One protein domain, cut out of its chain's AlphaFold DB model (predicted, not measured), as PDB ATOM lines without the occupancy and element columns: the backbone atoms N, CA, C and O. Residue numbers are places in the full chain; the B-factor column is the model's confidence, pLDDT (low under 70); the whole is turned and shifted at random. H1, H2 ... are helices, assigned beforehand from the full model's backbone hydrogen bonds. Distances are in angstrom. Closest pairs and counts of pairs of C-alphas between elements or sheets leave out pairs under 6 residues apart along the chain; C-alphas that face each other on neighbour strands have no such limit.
ATOM      1  N   THR A  11      12.584  93.424  73.048       96.31
ATOM      2  CA  THR A  11      13.456  92.814  74.043       96.31
ATOM      3  C   THR A  11      13.143  91.330  74.213       96.31
ATOM      4  O   THR A  11      12.144  90.813  73.706       96.31
ATOM      5  N   ARG A  12      14.002  90.633  74.960       96.00
ATOM      6  CA  ARG A  12      13.731  89.263  75.405       96.00
ATOM      7  C   ARG A  12      12.424  89.174  76.199       96.00
ATOM      8  O   ARG A  12      11.642  88.257  75.967       96.00
ATOM      9  N   ASP A  13      12.176  90.133  77.083       96.00
ATOM     10  CA  ASP A  13      10.983  90.144  77.931       96.00
ATOM     11  C   ASP A  13       9.704  90.283  77.094       96.00
ATOM     12  O   ASP A  13       8.710  89.618  77.377       96.00
ATOM     13  N   ASP A  14       9.746  91.053  76.001       96.75
ATOM     14  CA  ASP A  14       8.617  91.173  75.067       96.75
ATOM     15  C   ASP A  14       8.280  89.828  74.395       96.75
ATOM     16  O   ASP A  14       7.106  89.485  74.229       96.75
ATOM     17  N   LEU A  15       9.299  89.041  74.026       97.00
ATOM     18  CA  LEU A  15       9.112  87.700  73.461       97.00
ATOM     19  C   LEU A  15       8.582  86.709  74.506       97.00
ATOM     20  O   LEU A  15       7.672  85.939  74.204       97.00
ATOM     21  N   ILE A  16       9.127  86.736  75.726       97.25
ATOM     22  CA  ILE A  16       8.687  85.890  76.848       97.25
ATOM     23  C   ILE A  16       7.227  86.185  77.200       97.25
ATOM     24  O   ILE A  16       6.427  85.260  77.335       97.25
ATOM     25  N   GLN A  17       6.852  87.463  77.282       97.56
ATOM     26  CA  GLN A  17       5.467  87.862  77.521       97.56
ATOM     27  C   GLN A  17       4.548  87.362  76.403       97.56
ATOM     28  O   GLN A  17       3.485  86.812  76.679       97.56
ATOM     29  N   ALA A  18       4.965  87.493  75.141       96.81
ATOM     30  CA  ALA A  18       4.179  87.007  74.013       96.81
ATOM     31  C   ALA A  18       4.006  85.477  74.012       96.81
ATOM     32  O   ALA A  18       2.935  84.996  73.649       96.81
ATOM     33  N   LEU A  19       5.023  84.716  74.432       96.69
ATOM     34  CA  LEU A  19       4.901  83.269  74.646       96.69
ATOM     35  C   LEU A  19       3.898  82.955  75.751       96.69
ATOM     36  O   LEU A  19       3.028  82.108  75.557       96.69
ATOM     37  N   ALA A  20       4.010  83.635  76.892       96.94
ATOM     38  CA  ALA A  20       3.122  83.438  78.030       96.94
ATOM     39  C   ALA A  20       1.656  83.702  77.659       96.94
ATOM     40  O   ALA A  20       0.797  82.876  77.971       96.94
ATOM     41  N   ASP A  21       1.387  84.789  76.932       96.56
ATOM     42  CA  ASP A  21       0.044  85.150  76.473       96.56
ATOM     43  C   ASP A  21      -0.568  84.054  75.581       96.56
ATOM     44  O   ASP A  21      -1.715  83.654  75.785       96.56
ATOM     45  N   GLU A  22       0.193  83.542  74.607       96.56
ATOM     46  CA  GLU A  22      -0.288  82.517  73.666       96.56
ATOM     47  C   GLU A  22      -0.425  81.129  74.317       96.56
ATOM     48  O   GLU A  22      -1.313  80.358  73.950       96.56
ATOM     49  N   LEU A  23       0.423  80.814  75.300       95.38
ATOM     50  CA  LEU A  23       0.380  79.557  76.058       95.38
ATOM     51  C   LEU A  23      -0.590  79.606  77.249       95.38
ATOM     52  O   LEU A  23      -0.793  78.589  77.915       95.38
ATOM     53  N   GLY A  24      -1.204  80.762  77.518       94.56
ATOM     54  CA  GLY A  24      -2.156  80.948  78.612       94.56
ATOM     55  C   GLY A  24      -1.527  80.853  80.005       94.56
ATOM     56  O   GLY A  24      -2.179  80.359  80.926       94.56
ATOM     57  N   SER A  25      -0.276  81.301  80.159       95.31
ATOM     58  CA  SER A  25       0.459  81.322  81.432       95.31
ATOM     59  C   SER A  25       0.996  82.727  81.762       95.31
ATOM     60  O   SER A  25       0.571  83.726  81.184       95.31
ATOM     61  N   THR A  26       1.900  82.821  82.737       95.50
ATOM     62  CA  THR A  26       2.578  84.056  83.154       95.50
ATOM     63  C   THR A  26       4.047  84.044  82.732       95.50
ATOM     64  O   THR A  26       4.646  82.971  82.742       95.50
ATOM     65  N   PRO A  27       4.667  85.201  82.436       95.88
ATOM     66  CA  PRO A  27       6.079  85.272  82.037       95.88
ATOM     67  C   PRO A  27       7.046  84.716  83.094       95.88
ATOM     68  O   PRO A  27       8.101  84.215  82.733       95.88
ATOM     69  N   ASP A  28       6.662  84.749  84.375       95.50
ATOM     70  CA  ASP A  28       7.457  84.216  85.491       95.50
ATOM     71  C   ASP A  28       7.324  82.687  85.674       95.50
ATOM     72  O   ASP A  28       7.934  82.111  86.579       95.50
ATOM     73  N   ASP A  29       6.492  82.010  84.872       94.88
ATOM     74  CA  ASP A  29       6.376  80.550  84.917       94.88
ATOM     75  C   ASP A  29       7.675  79.933  84.363       94.88
ATOM     76  O   ASP A  29       8.031  80.206  83.214       94.88
ATOM     77  N   PRO A  30       8.389  79.080  85.123       93.56
ATOM     78  CA  PRO A  30       9.638  78.471  84.661       93.56
ATOM     79  C   PRO A  30       9.481  77.727  83.328       93.56
ATOM     80  O   PRO A  30      10.394  77.744  82.508       93.56
ATOM     81  N   ARG A  31       8.299  77.164  83.052       94.88
ATOM     82  CA  ARG A  31       8.020  76.461  81.791       94.88
ATOM     83  C   ARG A  31       7.986  77.403  80.587       94.88
ATOM     84  O   ARG A  31       8.211  76.962  79.464       94.88
ATOM     85  N   ILE A  32       7.715  78.694  80.794       96.31
ATOM     86  CA  ILE A  32       7.803  79.706  79.736       96.31
ATOM     87  C   ILE A  32       9.262  80.004  79.395       96.31
ATOM     88  O   ILE A  32       9.570  80.215  78.225       96.31
ATOM     89  N   HIS A  33      10.170  79.971  80.373       93.94
ATOM     90  CA  HIS A  33      11.599  80.104  80.095       93.94
ATOM     91  C   HIS A  33      12.121  78.919  79.278       93.94
ATOM     92  O   HIS A  33      12.801  79.142  78.277       93.94
ATOM     93  N   ASP A  34      11.718  77.693  79.620       94.69
ATOM     94  CA  ASP A  34      12.059  76.503  78.832       94.69
ATOM     95  C   ASP A  34      11.472  76.585  77.410       94.69
ATOM     96  O   ASP A  34      12.154  76.312  76.421       94.69
ATOM     97  N   ALA A  35      10.214  77.024  77.283       95.62
ATOM     98  CA  ALA A  35       9.570  77.233  75.987       95.62
ATOM     99  C   ALA A  35      10.273  78.319  75.155       95.62
ATOM    100  O   ALA A  35      10.383  78.183  73.936       95.62
ATOM    101  N   TYR A  36      10.768  79.379  75.803       96.06
ATOM    102  CA  TYR A  36      11.564  80.417  75.156       96.06
ATOM    103  C   TYR A  36      12.859  79.841  74.584       96.06
ATOM    104  O   TYR A  36      13.149  80.048  73.410       96.06
ATOM    105  N   GLU A  37      13.616  79.081  75.374       95.31
ATOM    106  CA  GLU A  37      14.844  78.443  74.886       95.31
ATOM    107  C   GLU A  37      14.549  77.504  73.709       95.31
ATOM    108  O   GLU A  37      15.205  77.594  72.674       95.31
ATOM    109  N   GLN A  38      13.475  76.715  73.797       95.12
ATOM    110  CA  GLN A  38      13.081  75.798  72.730       95.12
ATOM    111  C   GLN A  38      12.735  76.510  71.413       95.12
ATOM    112  O   GLN A  38      13.139  76.049  70.343       95.12
ATOM    113  N   VAL A  39      11.990  77.623  71.449       95.56
ATOM    114  CA  VAL A  39      11.684  78.364  70.214       95.56
ATOM    115  C   VAL A  39      12.937  79.007  69.624       95.56
ATOM    116  O   VAL A  39      13.091  79.010  68.402       95.56
ATOM    117  N   ILE A  40      13.856  79.508  70.455       95.62
ATOM    118  CA  ILE A  40      15.117  80.076  69.967       95.62
ATOM    119  C   ILE A  40      16.010  78.992  69.358       95.62
ATOM    120  O   ILE A  40      16.593  79.237  68.303       95.62
ATOM    121  N   ASP A  41      16.058  77.794  69.940       94.69
ATOM    122  CA  ASP A  41      16.759  76.643  69.365       94.69
ATOM    123  C   ASP A  41      16.201  76.270  67.988       94.69
ATOM    124  O   ASP A  41      16.963  76.067  67.042       94.69
ATOM    125  N   GLU A  42      14.872  76.220  67.836       94.50
ATOM    126  CA  GLU A  42      14.231  75.933  66.546       94.50
ATOM    127  C   GLU A  42      14.537  77.027  65.502       94.50
ATOM    128  O   GLU A  42      14.831  76.714  64.344       94.50
ATOM    129  N   ILE A  43      14.520  78.304  65.904       92.50
ATOM    130  CA  ILE A  43      14.873  79.435  65.030       92.50
ATOM    131  C   ILE A  43      16.352  79.368  64.625       92.50
ATOM    132  O   ILE A  43      16.674  79.513  63.443       92.50
ATOM    133  N   ALA A  44      17.256  79.130  65.578       92.44
ATOM    134  CA  ALA A  44      18.690  79.026  65.330       92.44
ATOM    135  C   ALA A  44      19.012  77.833  64.422       92.44
ATOM    136  O   ALA A  44      19.764  77.983  63.463       92.44
ATOM    137  N   PHE A  45      18.384  76.677  64.654       92.06
ATOM    138  CA  PHE A  45      18.553  75.481  63.826       92.06
ATOM    139  C   PHE A  45      18.139  75.701  62.363       92.06
ATOM    140  O   PHE A  45      18.724  75.111  61.455       92.06
ATOM    141  N   ALA A  46      17.148  76.562  62.117       90.44
ATOM    142  CA  ALA A  46      16.703  76.923  60.772       90.44
ATOM    143  C   ALA A  46      17.560  78.019  60.099       90.44
ATOM    144  O   ALA A  46      17.340  78.324  58.922       90.44
ATOM    145  N   SER A  47      18.515  78.622  60.817       90.19
ATOM    146  CA  SER A  47      19.373  79.708  60.329       90.19
ATOM    147  C   SER A  47      20.604  79.205  59.566       90.19
ATOM    148  O   SER A  47      21.070  78.082  59.745       90.19
ATOM    149  N   PHE A  48      21.175  80.078  58.731       89.62
ATOM    150  CA  PHE A  48      22.479  79.859  58.103       89.62
ATOM    151  C   PHE A  48      23.645  79.964  59.104       89.62
ATOM    152  O   PHE A  48      24.659  79.294  58.924       89.62
ATOM    153  N   ASP A  49      23.485  80.776  60.154       92.00
ATOM    154  CA  ASP A  49      24.429  80.911  61.270       92.00
ATOM    155  C   ASP A  49      23.673  80.750  62.606       92.00
ATOM    156  O   ASP A  49      23.097  81.714  63.125       92.00
ATOM    157  N   PRO A  50      23.573  79.512  63.128       91.06
ATOM    158  CA  PRO A  50      22.860  79.229  64.372       91.06
ATOM    159  C   PRO A  50      23.487  79.907  65.594       91.06
ATOM    160  O   PRO A  50      22.756  80.397  66.452       91.06
ATOM    161  N   ASP A  51      24.820  79.973  65.663       91.94
ATOM    162  CA  ASP A  51      25.541  80.527  66.813       91.94
ATOM    163  C   ASP A  51      25.333  82.045  66.913       91.94
ATOM    164  O   ASP A  51      25.104  82.577  68.004       91.94
ATOM    165  N   GLU A  52      25.363  82.754  65.779       92.06
ATOM    166  CA  GLU A  52      25.062  84.186  65.736       92.06
ATOM    167  C   GLU A  52      23.616  84.465  66.163       92.06
ATOM    168  O   GLU A  52      23.367  85.349  66.994       92.06
ATOM    169  N   VAL A  53      22.665  83.695  65.627       90.19
ATOM    170  CA  VAL A  53      21.240  83.852  65.935       90.19
ATOM    171  C   VAL A  53      20.972  83.569  67.405       90.19
ATOM    172  O   VAL A  53      20.373  84.409  68.076       90.19
ATOM    173  N   TYR A  54      21.472  82.451  67.929       90.44
ATOM    174  CA  TYR A  54      21.346  82.124  69.343       90.44
ATOM    175  C   TYR A  54      21.961  83.236  70.200       90.44
ATOM    176  O   TYR A  54      21.290  83.801  71.058       90.44
ATOM    177  N   SER A  55      23.193  83.668  69.898       91.38
ATOM    178  CA  SER A  55      23.858  84.757  70.624       91.38
ATOM    179  C   SER A  55      23.034  86.045  70.655       91.38
ATOM    180  O   SER A  55      23.046  86.738  71.670       91.38
ATOM    181  N   ARG A  56      22.317  86.387  69.578       93.62
ATOM    182  CA  ARG A  56      21.471  87.586  69.520       93.62
ATOM    183  C   ARG A  56      20.357  87.553  70.568       93.62
ATOM    184  O   ARG A  56      20.187  88.545  71.268       93.62
ATOM    185  N   TYR A  57      19.634  86.442  70.697       92.44
ATOM    186  CA  TYR A  57      18.437  86.341  71.549       92.44
ATOM    187  C   TYR A  57      18.713  86.326  73.061       92.44
ATOM    188  O   TYR A  57      17.776  86.440  73.853       92.44
ATOM    189  N   PHE A  58      19.979  86.215  73.472       90.94
ATOM    190  CA  PHE A  58      20.398  86.241  74.881       90.94
ATOM    191  C   PHE A  58      21.258  87.465  75.239       90.94
ATOM    192  O   PHE A  58      21.903  87.482  76.286       90.94
ATOM    193  N   ARG A  59      21.282  88.496  74.384       90.56
ATOM    194  CA  ARG A  59      21.900  89.798  74.692       90.56
ATOM    195  C   ARG A  59      20.930  90.715  75.430       90.56
ATOM    196  O   ARG A  59      19.716  90.560  75.340       90.56
ATOM    197  N   ASP A  60      21.487  91.717  76.103       87.12
ATOM    198  CA  ASP A  60      20.707  92.805  76.686       87.12
ATOM    199  C   ASP A  60      20.188  93.768  75.606       87.12
ATOM    200  O   ASP A  60      20.888  94.092  74.640       87.12
ATOM    201  N   GLY A  61      18.980  94.291  75.822       90.06
ATOM    202  CA  GLY A  61      18.346  95.292  74.964       90.06
ATOM    203  C   GLY A  61      17.461  94.701  73.862       90.06
ATOM    204  O   GLY A  61      16.983  93.571  73.978       90.06
ATOM    205  N   PRO A  62      17.170  95.485  72.809       93.12
ATOM    206  CA  PRO A  62      16.421  95.007  71.657       93.12
ATOM    207  C   PRO A  62      17.178  93.912  70.899       93.12
ATOM    208  O   PRO A  62      18.315  94.111  70.471       93.12
ATOM    209  N   ILE A  63      16.519  92.775  70.704       94.56
ATOM    210  CA  ILE A  63      17.071  91.543  70.120       94.56
ATOM    211  C   ILE A  63      16.189  90.958  69.014       94.56
ATOM    212  O   ILE A  63      16.677  90.170  68.205       94.56
ATOM    213  N   ALA A  64      14.920  91.373  68.938       93.69
ATOM    214  CA  ALA A  64      13.945  90.865  67.983       93.69
ATOM    215  C   ALA A  64      13.282  91.960  67.139       93.69
ATOM    216  O   ALA A  64      13.057  93.098  67.571       93.69
ATOM    217  N   THR A  65      12.951  91.581  65.912       94.50
ATOM    218  CA  THR A  65      12.105  92.315  64.969       94.50
ATOM    219  C   THR A  65      10.621  91.986  65.179       94.50
ATOM    220  O   THR A  65      10.273  91.084  65.944       94.50
ATOM    221  N   ASP A  66       9.721  92.694  64.488       94.12
ATOM    222  CA  ASP A  66       8.288  92.349  64.486       94.12
ATOM    223  C   ASP A  66       8.050  90.932  63.937       94.12
ATOM    224  O   ASP A  66       7.162  90.222  64.413       94.12
ATOM    225  N   LEU A  67       8.850  90.506  62.955       92.44
ATOM    226  CA  LEU A  67       8.746  89.175  62.366       92.44
ATOM    227  C   LEU A  67       9.160  88.087  63.360       92.44
ATOM    228  O   LEU A  67       8.487  87.062  63.444       92.44
ATOM    229  N   ASP A  68      10.199  88.333  64.159       93.75
ATOM    230  CA  ASP A  68      10.620  87.416  65.225       93.75
ATOM    231  C   ASP A  68       9.522  87.266  66.291       93.75
ATOM    232  O   ASP A  68       9.186  86.152  66.690       93.75
ATOM    233  N   LEU A  69       8.899  88.376  66.703       94.94
ATOM    234  CA  LEU A  69       7.777  88.356  67.647       94.94
ATOM    235  C   LEU A  69       6.585  87.554  67.098       94.94
ATOM    236  O   LEU A  69       5.979  86.755  67.817       94.94
ATOM    237  N   LEU A  70       6.249  87.738  65.818       94.69
ATOM    238  CA  LEU A  70       5.200  86.963  65.150       94.69
ATOM    239  C   LEU A  70       5.557  85.478  65.038       94.69
ATOM    240  O   LEU A  70       4.675  84.637  65.216       94.69
ATOM    241  N   ALA A  71       6.821  85.151  64.767       93.56
ATOM    242  CA  ALA A  71       7.297  83.774  64.696       93.56
ATOM    243  C   ALA A  71       7.162  83.072  66.050       93.56
ATOM    244  O   ALA A  71       6.618  81.972  66.114       93.56
ATOM    245  N   VAL A  72       7.552  83.744  67.134       95.75
ATOM    246  CA  VAL A  72       7.430  83.236  68.507       95.75
ATOM    247  C   VAL A  72       5.967  82.990  68.894       95.75
ATOM    248  O   VAL A  72       5.627  81.915  69.388       95.75
ATOM    249  N   ARG A  73       5.063  83.929  68.586       96.25
ATOM    250  CA  ARG A  73       3.616  83.723  68.796       96.25
ATOM    251  C   ARG A  73       3.071  82.568  67.959       96.25
ATOM    252  O   ARG A  73       2.308  81.740  68.447       96.25
ATOM    253  N   GLY A  74       3.474  82.500  66.692       95.50
ATOM    254  CA  GLY A  74       3.084  81.430  65.778       95.50
ATOM    255  C   GLY A  74       3.557  80.056  66.245       95.50
ATOM    256  O   GLY A  74       2.815  79.086  66.112       95.50
ATOM    257  N   TRP A  75       4.751  79.984  66.831       95.38
ATOM    258  CA  TRP A  75       5.310  78.772  67.417       95.38
ATOM    259  C   TRP A  75       4.495  78.288  68.621       95.38
ATOM    260  O   TRP A  75       4.190  77.099  68.699       95.38
ATOM    261  N   ALA A  76       4.097  79.198  69.517       94.69
ATOM    262  CA  ALA A  76       3.319  78.877  70.717       94.69
ATOM    263  C   ALA A  76       1.868  78.489  70.415       94.69
ATOM    264  O   ALA A  76       1.262  77.693  71.136       94.69
ATOM    265  N   LYS A  77       1.296  79.035  69.341       92.94
ATOM    266  CA  LYS A  77      -0.115  78.864  69.011       92.94
ATOM    267  C   LYS A  77      -0.504  77.390  68.871       92.94
ATOM    268  O   LYS A  77      -0.103  76.700  67.937       92.94
TER     269      LYS A  77
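What this domain is: This is residues 11 to 77 of the 83 residues of an uncharacterized protein of Arthrobacter oryzae (UniProt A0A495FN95). H1 and H4 run side by side, the long H2 crosses H1, and H3 folds back on H2. The printed part has 67 residues, with four named helices, H1 to H4, and no named strand: all helix. It is compact, radius of gyration of the C-alphas 11.1 A, and spans 32 by 23 by 22 A.

Where its parts are: H1, residues 12 to 23, begins at C-alpha 12 (13.731, 89.263, 75.405). H2, residues 30 to 45, is 22.9 A long; H3 is residues 50 to 57. H4, residues 66 to 76, ends at C-alpha 76 (3.319, 78.877, 70.717).

How they stand to each other: H1 touches H2 with residues 15 to 20 alone, only just about perpendicular at 73 degrees, closest at C-alphas Ala 20 and Ile 32, 6.2 A. H1 touches H4, running the same way, closest at C-alphas Glu 22 and Ala 76, 5.9 A. H2, with residues 40 to 44 alone, touches H3 in a hairpin, closest at C-alphas Ala 44 and Pro 50, 4.3 A. Every O i to N i+4 pair in these helices is within hydrogen-bond range.

The domain as a whole: The printed part has no cut, and no printed residue is under 70 in pLDDT.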